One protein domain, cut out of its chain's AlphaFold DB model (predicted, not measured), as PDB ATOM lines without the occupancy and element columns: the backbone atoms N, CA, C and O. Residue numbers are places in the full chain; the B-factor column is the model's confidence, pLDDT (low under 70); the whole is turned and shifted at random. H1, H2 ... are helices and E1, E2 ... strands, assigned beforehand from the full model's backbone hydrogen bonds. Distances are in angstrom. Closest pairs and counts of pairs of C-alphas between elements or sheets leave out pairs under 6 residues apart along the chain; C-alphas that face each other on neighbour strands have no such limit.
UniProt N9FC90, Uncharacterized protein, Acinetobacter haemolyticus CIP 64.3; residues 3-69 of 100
ATOM      1  N   LYS A   3     225.021 171.367 256.212       79.62
ATOM      2  CA  LYS A   3     223.694 171.895 256.523       79.62
ATOM      3  C   LYS A   3     222.661 170.883 256.046       79.62
ATOM      4  O   LYS A   3     222.680 170.489 254.885       79.62
ATOM      5  N   VAL A   4     221.771 170.452 256.935       80.38
ATOM      6  CA  VAL A   4     220.642 169.601 256.539       80.38
ATOM      7  C   VAL A   4     219.672 170.463 255.738       80.38
ATOM      8  O   VAL A   4     219.237 171.508 256.221       80.38
ATOM      9  N   ILE A   5     219.396 170.048 254.504       84.31
ATOM     10  CA  ILE A   5     218.478 170.748 253.594       84.31
ATOM     11  C   ILE A   5     217.090 170.112 253.653       84.31
ATOM     12  O   ILE A   5     216.093 170.815 253.523       84.31
ATOM     13  N   ASP A   6     217.040 168.802 253.892       80.56
ATOM     14  CA  ASP A   6     215.812 168.043 254.088       80.56
ATOM     15  C   ASP A   6     216.082 166.874 255.050       80.56
ATOM     16  O   ASP A   6     216.930 166.014 254.799       80.56
ATOM     17  N   ALA A   7     215.387 166.885 256.187       77.25
ATOM     18  CA  ALA A   7     215.560 165.907 257.255       77.25
ATOM     19  C   ALA A   7     214.871 164.567 256.956       77.25
ATOM     20  O   ALA A   7     215.330 163.540 257.455       77.25
ATOM     21  N   ASP A   8     213.825 164.563 256.127       81.19
ATOM     22  CA  ASP A   8     213.035 163.367 255.826       81.19
ATOM     23  C   ASP A   8     213.691 162.529 254.720       81.19
ATOM     24  O   ASP A   8     213.656 161.298 254.762       81.19
ATOM     25  N   SER A   9     214.356 163.178 253.757       84.00
ATOM     26  CA  SER A   9     215.152 162.498 252.720       84.00
ATOM     27  C   SER A   9     216.624 162.290 253.096       84.00
ATOM     28  O   SER A   9     217.348 161.580 252.394       84.00
ATOM     29  N   GLY A  10     217.086 162.895 254.196       79.25
ATOM     30  CA  GLY A  10     218.488 162.866 254.618       79.25
ATOM     31  C   GLY A  10     219.419 163.685 253.718       79.25
ATOM     32  O   GLY A  10     220.637 163.489 253.752       79.25
ATOM     33  N   ALA A  11     218.873 164.589 252.900       83.06
ATOM     34  CA  ALA A  11     219.665 165.426 252.016       83.06
ATOM     35  C   ALA A  11     220.451 166.471 252.819       83.06
ATOM     36  O   ALA A  11     219.902 167.265 253.593       83.06
ATOM     37  N   ILE A  12     221.761 166.489 252.594       85.31
ATOM     38  CA  ILE A  12     222.694 167.422 253.221       85.31
ATOM     39  C   ILE A  12     223.444 168.218 252.156       85.31
ATOM     40  O   ILE A  12     223.866 167.680 251.134       85.31
ATOM     41  N   GLU A  13     223.642 169.504 252.421       83.38
ATOM     42  CA  GLU A  13     224.527 170.371 251.655       83.38
ATOM     43  C   GLU A  13     225.869 170.433 252.376       83.38
ATOM     44  O   GLU A  13     225.950 170.771 253.565       83.38
ATOM     45  N   LEU A  14     226.942 170.097 251.667       78.06
ATOM     46  CA  LEU A  14     228.287 170.323 252.175       78.06
ATOM     47  C   LEU A  14     228.530 171.831 252.199       78.06
ATOM     48  O   LEU A  14     228.524 172.473 251.151       78.06
ATOM     49  N   LEU A  15     228.750 172.395 253.390       70.50
ATOM     50  CA  LEU A  15     229.172 173.789 253.483       70.50
ATOM     51  C   LEU A  15     230.516 173.914 252.758       70.50
ATOM     52  O   LEU A  15     231.426 173.110 252.990       70.50
ATOM     53  N   GLY A  16     230.607 174.887 251.851       64.56
ATOM     54  CA  GLY A  16     231.807 175.135 251.060       64.56
ATOM     55  C   GLY A  16     233.032 175.387 251.941       64.56
ATOM     56  O   GLY A  16     232.923 175.806 253.093       64.56
ATOM     57  N   ASN A  17     234.219 175.136 251.389       62.69
ATOM     58  CA  ASN A  17     235.463 175.461 252.077       62.69
ATOM     59  C   ASN A  17     235.609 176.986 252.174       62.69
ATOM     60  O   ASN A  17     235.965 177.643 251.194       62.69
ATOM     61  N   GLU A  18     235.372 177.544 253.357       67.62
ATOM     62  CA  GLU A  18     235.742 178.925 253.650       67.62
ATOM     63  C   GLU A  18     237.262 179.015 253.826       67.62
ATOM     64  O   GLU A  18     237.849 178.405 254.723       67.62
ATOM     65  N   LYS A  19     237.925 179.780 252.953       66.81
ATOM     66  CA  LYS A  19     239.323 180.165 253.163       66.81
ATOM     67  C   LYS A  19     239.359 181.275 254.206       66.81
ATOM     68  O   LYS A  19     239.135 182.437 253.876       66.81
ATOM     69  N   LYS A  20     239.638 180.910 255.453       73.06
ATOM     70  CA  LYS A  20     239.919 181.868 256.522       73.06
ATOM     71  C   LYS A  20     241.412 182.199 256.539       73.06
ATOM     72  O   LYS A  20     242.235 181.308 256.336       73.06
ATOM     73  N   ASP A  21     241.756 183.465 256.764       79.81
ATOM     74  CA  ASP A  21     243.146 183.857 257.008       79.81
ATOM     75  C   ASP A  21     243.632 183.206 258.308       79.81
ATOM     76  O   ASP A  21     243.050 183.430 259.365       79.81
ATOM     77  N   MET A  22     244.669 182.371 258.226       85.69
ATOM     78  CA  MET A  22     245.233 181.644 259.368       85.69
ATOM     79  C   MET A  22     246.362 182.408 260.063       85.69
ATOM     80  O   MET A  22     246.839 181.961 261.108       85.69
ATOM     81  N   MET A  23     246.759 183.574 259.542       87.75
ATOM     82  CA  MET A  23     247.812 184.404 260.126       87.75
ATOM     83  C   MET A  23     247.615 184.654 261.632       87.75
ATOM     84  O   MET A  23     248.598 184.531 262.366       87.75
ATOM     85  N   PRO A  24     246.400 184.931 262.153       88.50
ATOM     86  CA  PRO A  24     246.207 185.101 263.593       88.50
ATOM     87  C   PRO A  24     246.580 183.860 264.413       88.50
ATOM     88  O   PRO A  24     247.250 183.979 265.440       88.50
ATOM     89  N   ALA A  25     246.211 182.661 263.950       88.44
ATOM     90  CA  ALA A  25     246.563 181.407 264.616       88.44
ATOM     91  C   ALA A  25     248.081 181.170 264.600       88.44
ATOM     92  O   ALA A  25     248.670 180.835 265.632       88.44
ATOM     93  N   ASP A  26     248.727 181.429 263.462       91.06
ATOM     94  CA  ASP A  26     250.180 181.314 263.326       91.06
ATOM     95  C   ASP A  26     250.914 182.302 264.245       91.06
ATOM     96  O   ASP A  26     251.922 181.959 264.870       91.06
ATOM     97  N   LEU A  27     250.410 183.534 264.368       91.06
ATOM     98  CA  LEU A  27     250.972 184.555 265.253       91.06
ATOM     99  C   LEU A  27     250.824 184.181 266.729       91.06
ATOM    100  O   LEU A  27     251.790 184.349 267.480       91.06
ATOM    101  N   ILE A  28     249.675 183.632 267.136       92.75
ATOM    102  CA  ILE A  28     249.464 183.100 268.492       92.75
ATOM    103  C   ILE A  28     250.480 181.990 268.775       92.75
ATOM    104  O   ILE A  28     251.213 182.055 269.763       92.75
ATOM    105  N   GLN A  29     250.595 181.000 267.887       94.12
ATOM    106  CA  GLN A  29     251.498 179.866 268.090       94.12
ATOM    107  C   GLN A  29     252.967 180.303 268.150       94.12
ATOM    108  O   GLN A  29     253.716 179.870 269.032       94.12
ATOM    109  N   ARG A  30     253.400 181.182 267.239       94.25
ATOM    110  CA  ARG A  30     254.781 181.692 267.210       94.25
ATOM    111  C   ARG A  30     255.103 182.521 268.448       94.25
ATOM    112  O   ARG A  30     256.190 182.372 269.005       94.25
ATOM    113  N   SER A  31     254.181 183.378 268.877       92.94
ATOM    114  CA  SER A  31     254.370 184.221 270.062       92.94
ATOM    115  C   SER A  31     254.416 183.377 271.331       92.94
ATOM    116  O   SER A  31     255.337 183.532 272.130       92.94
ATOM    117  N   PHE A  32     253.506 182.409 271.471       94.56
ATOM    118  CA  PHE A  32     253.527 181.463 272.583       94.56
ATOM    119  C   PHE A  32     254.818 180.637 272.618       94.56
ATOM    120  O   PHE A  32     255.424 180.493 273.676       94.56
ATOM    121  N   GLY A  33     255.291 180.148 271.467       93.12
ATOM    122  CA  GLY A  33     256.552 179.412 271.374       93.12
ATOM    123  C   GLY A  33     257.754 180.223 271.867       93.12
ATOM    124  O   GLY A  33     258.578 179.702 272.614       93.12
ATOM    125  N   ARG A  34     257.828 181.515 271.516       93.56
ATOM    126  CA  ARG A  34     258.874 182.423 272.019       93.56
ATOM    127  C   ARG A  34     258.745 182.665 273.521       93.56
ATOM    128  O   ARG A  34     259.739 182.546 274.228       93.56
ATOM    129  N   LEU A  35     257.538 182.955 274.008       90.25
ATOM    130  CA  LEU A  35     257.278 183.145 275.440       90.25
ATOM    131  C   LEU A  35     257.704 181.913 276.242       90.25
ATOM    132  O   LEU A  35     258.430 182.034 277.222       90.25
ATOM    133  N   LYS A  36     257.326 180.721 275.777       90.88
ATOM    134  CA  LYS A  36     257.675 179.457 276.424       90.88
ATOM    135  C   LYS A  36     259.176 179.165 276.385       90.88
ATOM    136  O   LYS A  36     259.709 178.665 277.362       90.88
ATOM    137  N   ALA A  37     259.860 179.478 275.285       90.88
ATOM    138  CA  ALA A  37     261.305 179.266 275.170       90.88
ATOM    139  C   ALA A  37     262.127 180.175 276.101       90.88
ATOM    140  O   ALA A  37     263.231 179.805 276.494       90.88
ATOM    141  N   HIS A  38     261.601 181.354 276.447       86.50
ATOM    142  CA  HIS A  38     262.283 182.328 277.302       86.50
ATOM    143  C   HIS A  38     261.789 182.340 278.758       86.50
ATOM    144  O   HIS A  38     262.474 182.888 279.619       86.50
ATOM    145  N   SER A  39     260.642 181.728 279.057       82.25
ATOM    146  CA  SER A  39     260.136 181.582 280.424       82.25
ATOM    147  C   SER A  39     260.692 180.319 281.073       82.25
ATOM    148  O   SER A  39     260.220 179.215 280.812       82.25
ATOM    149  N   LEU A  40     261.689 180.490 281.941       80.56
ATOM    150  CA  LEU A  40     262.278 179.396 282.722       80.56
ATOM    151  C   LEU A  40     261.533 179.136 284.042       80.56
ATOM    152  O   LEU A  40     261.756 178.104 284.668       80.56
ATOM    153  N   ASP A  41     260.666 180.060 284.465       86.88
ATOM    154  CA  ASP A  41     259.917 179.954 285.717       86.88
ATOM    155  C   ASP A  41     258.536 179.334 285.473       86.88
ATOM    156  O   ASP A  41     257.696 179.885 284.759       86.88
ATOM    157  N   GLU A  42     258.301 178.176 286.084       85.31
ATOM    158  CA  GLU A  42     257.032 177.454 286.001       85.31
ATOM    159  C   GLU A  42     255.921 178.096 286.847       85.31
ATOM    160  O   GLU A  42     254.747 177.771 286.660       85.31
ATOM    161  N   ASN A  43     256.261 179.010 287.758       87.12
ATOM    162  CA  ASN A  43     255.306 179.776 288.560       87.12
ATOM    163  C   ASN A  43     254.743 180.997 287.817       87.12
ATOM    164  O   ASN A  43     253.874 181.689 288.348       87.12
ATOM    165  N   LEU A  44     255.219 181.278 286.601       85.44
ATOM    166  CA  LEU A  44     254.680 182.325 285.741       85.44
ATOM    167  C   LEU A  44     253.742 181.719 284.695       85.44
ATOM    168  O   LEU A  44     254.105 180.828 283.927       85.44
ATOM    169  N   GLY A  45     252.509 182.221 284.669       89.44
ATOM    170  CA  GLY A  45     251.527 181.855 283.656       89.44
ATOM    171  C   GLY A  45     251.840 182.560 282.341       89.44
ATOM    172  O   GLY A  45     252.214 183.732 282.332       89.44
ATOM    173  N   LEU A  46     251.666 181.857 281.226       93.06
ATOM    174  CA  LEU A  46     251.882 182.399 279.887       93.06
ATOM    175  C   LEU A  46     250.554 182.473 279.145       93.06
ATOM    176  O   LEU A  46     249.766 181.529 279.185       93.06
ATOM    177  N   LEU A  47     250.336 183.565 278.420       92.50
ATOM    178  CA  LEU A  47     249.180 183.753 277.553       92.50
ATOM    179  C   LEU A  47     249.630 184.411 276.250       92.50
ATOM    180  O   LEU A  47     250.353 185.405 276.259       92.50
ATOM    181  N   SER A  48     249.175 183.869 275.130       91.62
ATOM    182  CA  SER A  48     249.266 184.487 273.817       91.62
ATOM    183  C   SER A  48     247.876 184.524 273.199       91.62
ATOM    184  O   SER A  48     247.211 183.497 273.065       91.62
ATOM    185  N   CYS A  49     247.428 185.719 272.840       89.06
ATOM    186  CA  CYS A  49     246.152 185.950 272.184       89.06
ATOM    187  C   CYS A  49     246.342 186.901 271.002       89.06
ATOM    188  O   CYS A  49     247.291 187.686 270.965       89.06
ATOM    189  N   TYR A  50     245.432 186.816 270.037       85.38
ATOM    190  CA  TYR A  50     245.335 187.772 268.947       85.38
ATOM    191  C   TYR A  50     244.077 188.605 269.161       85.38
ATOM    192  O   TYR A  50     242.975 188.060 269.202       85.38
ATOM    193  N   MET A  51     244.253 189.912 269.347       78.12
ATOM    194  CA  MET A  51     243.141 190.845 269.503       78.12
ATOM    195  C   MET A  51     242.787 191.394 268.123       78.12
ATOM    196  O   MET A  51     243.558 192.157 267.545       78.12
ATOM    197  N   GLU A  52     241.647 190.981 267.581       69.25
ATOM    198  CA  GLU A  52     241.108 191.534 266.337       69.25
ATOM    199  C   GLU A  52     240.138 192.682 266.667       69.25
ATOM    200  O   GLU A  52     239.432 192.624 267.674       69.25
ATOM    201  N   SER A  53     240.144 193.761 265.875       58.72
ATOM    202  CA  SER A  53     239.282 194.923 266.136       58.72
ATOM    203  C   SER A  53     237.809 194.621 265.828       58.72
ATOM    204  O   SER A  53     237.504 193.697 265.078       58.72
ATOM    205  N   GLU A  54     236.917 195.464 266.357       58.09
ATOM    206  CA  GLU A  54     235.451 195.325 266.504       58.09
ATOM    207  C   GLU A  54     234.618 194.812 265.305       58.09
ATOM    208  O   GLU A  54     233.442 194.508 265.480       58.09
ATOM    209  N   ASN A  55     235.183 194.665 264.103       53.72
ATOM    210  CA  ASN A  55     234.433 194.342 262.884       53.72
ATOM    211  C   ASN A  55     234.512 192.876 262.431       53.72
ATOM    212  O   ASN A  55     233.789 192.502 261.511       53.72
ATOM    213  N   ASN A  56     235.340 192.035 263.060       55.19
ATOM    214  CA  ASN A  56     235.414 190.608 262.743       55.19
ATOM    215  C   ASN A  56     235.093 189.779 263.990       55.19
ATOM    216  O   ASN A  56     235.898 189.668 264.907       55.19
ATOM    217  N   ASN A  57     233.932 189.116 263.992       55.00
ATOM    218  CA  ASN A  57     233.501 188.151 265.022       55.00
ATOM    219  C   ASN A  57     234.372 186.871 265.077       55.00
ATOM    220  O   ASN A  57     233.941 185.826 265.570       55.00
ATOM    221  N   ALA A  58     235.590 186.907 264.540       59.50
ATOM    222  CA  ALA A  58     236.532 185.807 264.575       59.50
ATOM    223  C   ALA A  58     237.239 185.787 265.935       59.50
ATOM    224  O   ALA A  58     238.338 186.300 266.108       59.50
ATOM    225  N   ILE A  59     236.608 185.137 266.911       66.25
ATOM    226  CA  ILE A  59     237.270 184.810 268.174       66.25
ATOM    227  C   ILE A  59     238.313 183.725 267.878       66.25
ATOM    228  O   ILE A  59     237.979 182.553 267.691       66.25
ATOM    229  N   TRP A  60     239.583 184.118 267.785       80.88
ATOM    230  CA  TRP A  60     240.703 183.182 267.719       80.88
ATOM    231  C   TRP A  60     240.988 182.632 269.110       80.88
ATOM    232  O   TRP A  60     241.139 183.390 270.069       80.88
ATOM    233  N   SER A  61     241.061 181.306 269.233       85.75
ATOM    234  CA  SER A  61     241.349 180.678 270.519       85.75
ATOM    235  C   SER A  61     242.758 181.055 270.988       85.75
ATOM    236  O   SER A  61     243.721 180.817 270.253       85.75
ATOM    237  N   PRO A  62     242.908 181.628 272.193       89.75
ATOM    238  CA  PRO A  62     244.220 181.937 272.736       89.75
ATOM    239  C   PRO A  62     244.974 180.654 273.100       89.75
ATOM    240  O   PRO A  62     244.382 179.593 273.303       89.75
ATOM    241  N   MET A  63     246.292 180.771 273.237       93.00
ATOM    242  CA  MET A  63     247.163 179.703 273.723       93.00
ATOM    243  C   MET A  63     247.786 180.119 275.050       93.00
ATOM    244  O   MET A  63     248.275 181.240 275.181       93.00
ATOM    245  N   GLY A  64     247.775 179.227 276.038       92.25
ATOM    246  CA  GLY A  64     248.285 179.549 277.365       92.25
ATOM    247  C   GLY A  64     248.886 178.361 278.103       92.25
ATOM    248  O   GLY A  64     248.620 177.202 277.785       92.25
ATOM    249  N   GLN A  65     249.703 178.680 279.101       92.38
ATOM    250  CA  GLN A  65     250.237 177.759 280.095       92.38
ATOM    251  C   GLN A  65     249.868 178.301 281.471       92.38
ATOM    252  O   GLN A  65     250.157 179.456 281.784       92.38
ATOM    253  N   THR A  66     249.237 177.472 282.293       90.06
ATOM    254  CA  THR A  66     248.915 177.838 283.670       90.06
ATOM    255  C   THR A  66     250.184 177.935 284.514       90.06
ATOM    256  O   THR A  66     251.109 177.136 284.367       90.06
ATOM    257  N   ALA A  67     250.212 178.921 285.409       89.12
ATOM    258  CA  ALA A  67     251.235 179.024 286.439       89.12
ATOM    259  C   ALA A  67     251.120 177.855 287.427       89.12
ATOM    260  O   ALA A  67     250.009 177.454 287.792       89.12
ATOM    261  N   LYS A  68     252.254 177.355 287.919       89.12
ATOM    262  CA  LYS A  68     252.291 176.563 289.151       89.12
ATOM    263  C   LYS A  68     252.113 177.477 290.360       89.12
ATOM    264  O   LYS A  68     252.462 178.655 290.342       89.12
ATOM    265  N   PHE A  69     251.530 176.920 291.416       81.81
ATOM    266  CA  PHE A  69     251.365 177.642 292.666       81.81
ATOM    267  C   PHE A  69     252.733 177.902 293.305       81.81
ATOM    268  O   PHE A  69     253.455 176.959 293.629       81.81
TER     269      PHE A  69
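This is residues 3 to 69 of the 100 residues of an uncharacterized protein of Acinetobacter haemolyticus CIP 64.3 (UniProt N9FC90). A small two-stranded hairpin, E1 and E2, sits at the far end of an extended arm, away from a body in which one helix, H1, packs on a second two-stranded hairpin, E3 and E4. The arm makes the length of the whole, which spans 58 by 27 by 21 A, and the long loop of E3 and E4 runs out from the body. The printed part has 67 residues, with four named strands and one named helix in the order E1, E2, H1, E3, E4; both sheets are antiparallel. The class is mixed, helices and strands, with under half of the residues in named elements, and the whole is extended, with a radius of gyration of the C-alphas of 18.9 A.

E1, residues 3 to 6, and E2, residues 11 to 14, form an antiparallel hairpin, with 157 degrees between their directions; N 3 and O 13 are 2.9 A apart, within hydrogen-bond range. E3, residues 46 to 48, and E4, residues 63 to 65, form the other antiparallel hairpin, at 177 degrees, with N 48 and O 63 within hydrogen-bond range at 2.8 A. E1 and E2 are both apart from E3 and E4. The closest C-alphas of E3 and H1, residues 23 to 38, are those of Ser 48 and Phe 32, 5.4 A apart; those of E4 and H1 are Met 63 and Ile 28, 6.6 A apart. E1 and H1 are apart. In H1 every O i to N i+4 pair is within hydrogen-bond range.

E1 begins at C-alpha 3 (223.694, 171.895, 256.523) and measures 9.1 A; E2 measures 9.9 A. H1 measures 22.6 A and begins at C-alpha 23 (247.812, 184.404, 260.126). E3 measures 6.9 A, and E4 7.3 A, ending at C-alpha 65 (250.237, 177.759, 280.095).

The two C-alphas farthest apart, those of Ser 9 and Leu 40, are 58.4 A apart. The printed part has no cut. The link from E3 to E4 is long, with 14 residues. The pLDDT is under 70 at residues 16 to 19 and 52 to 59.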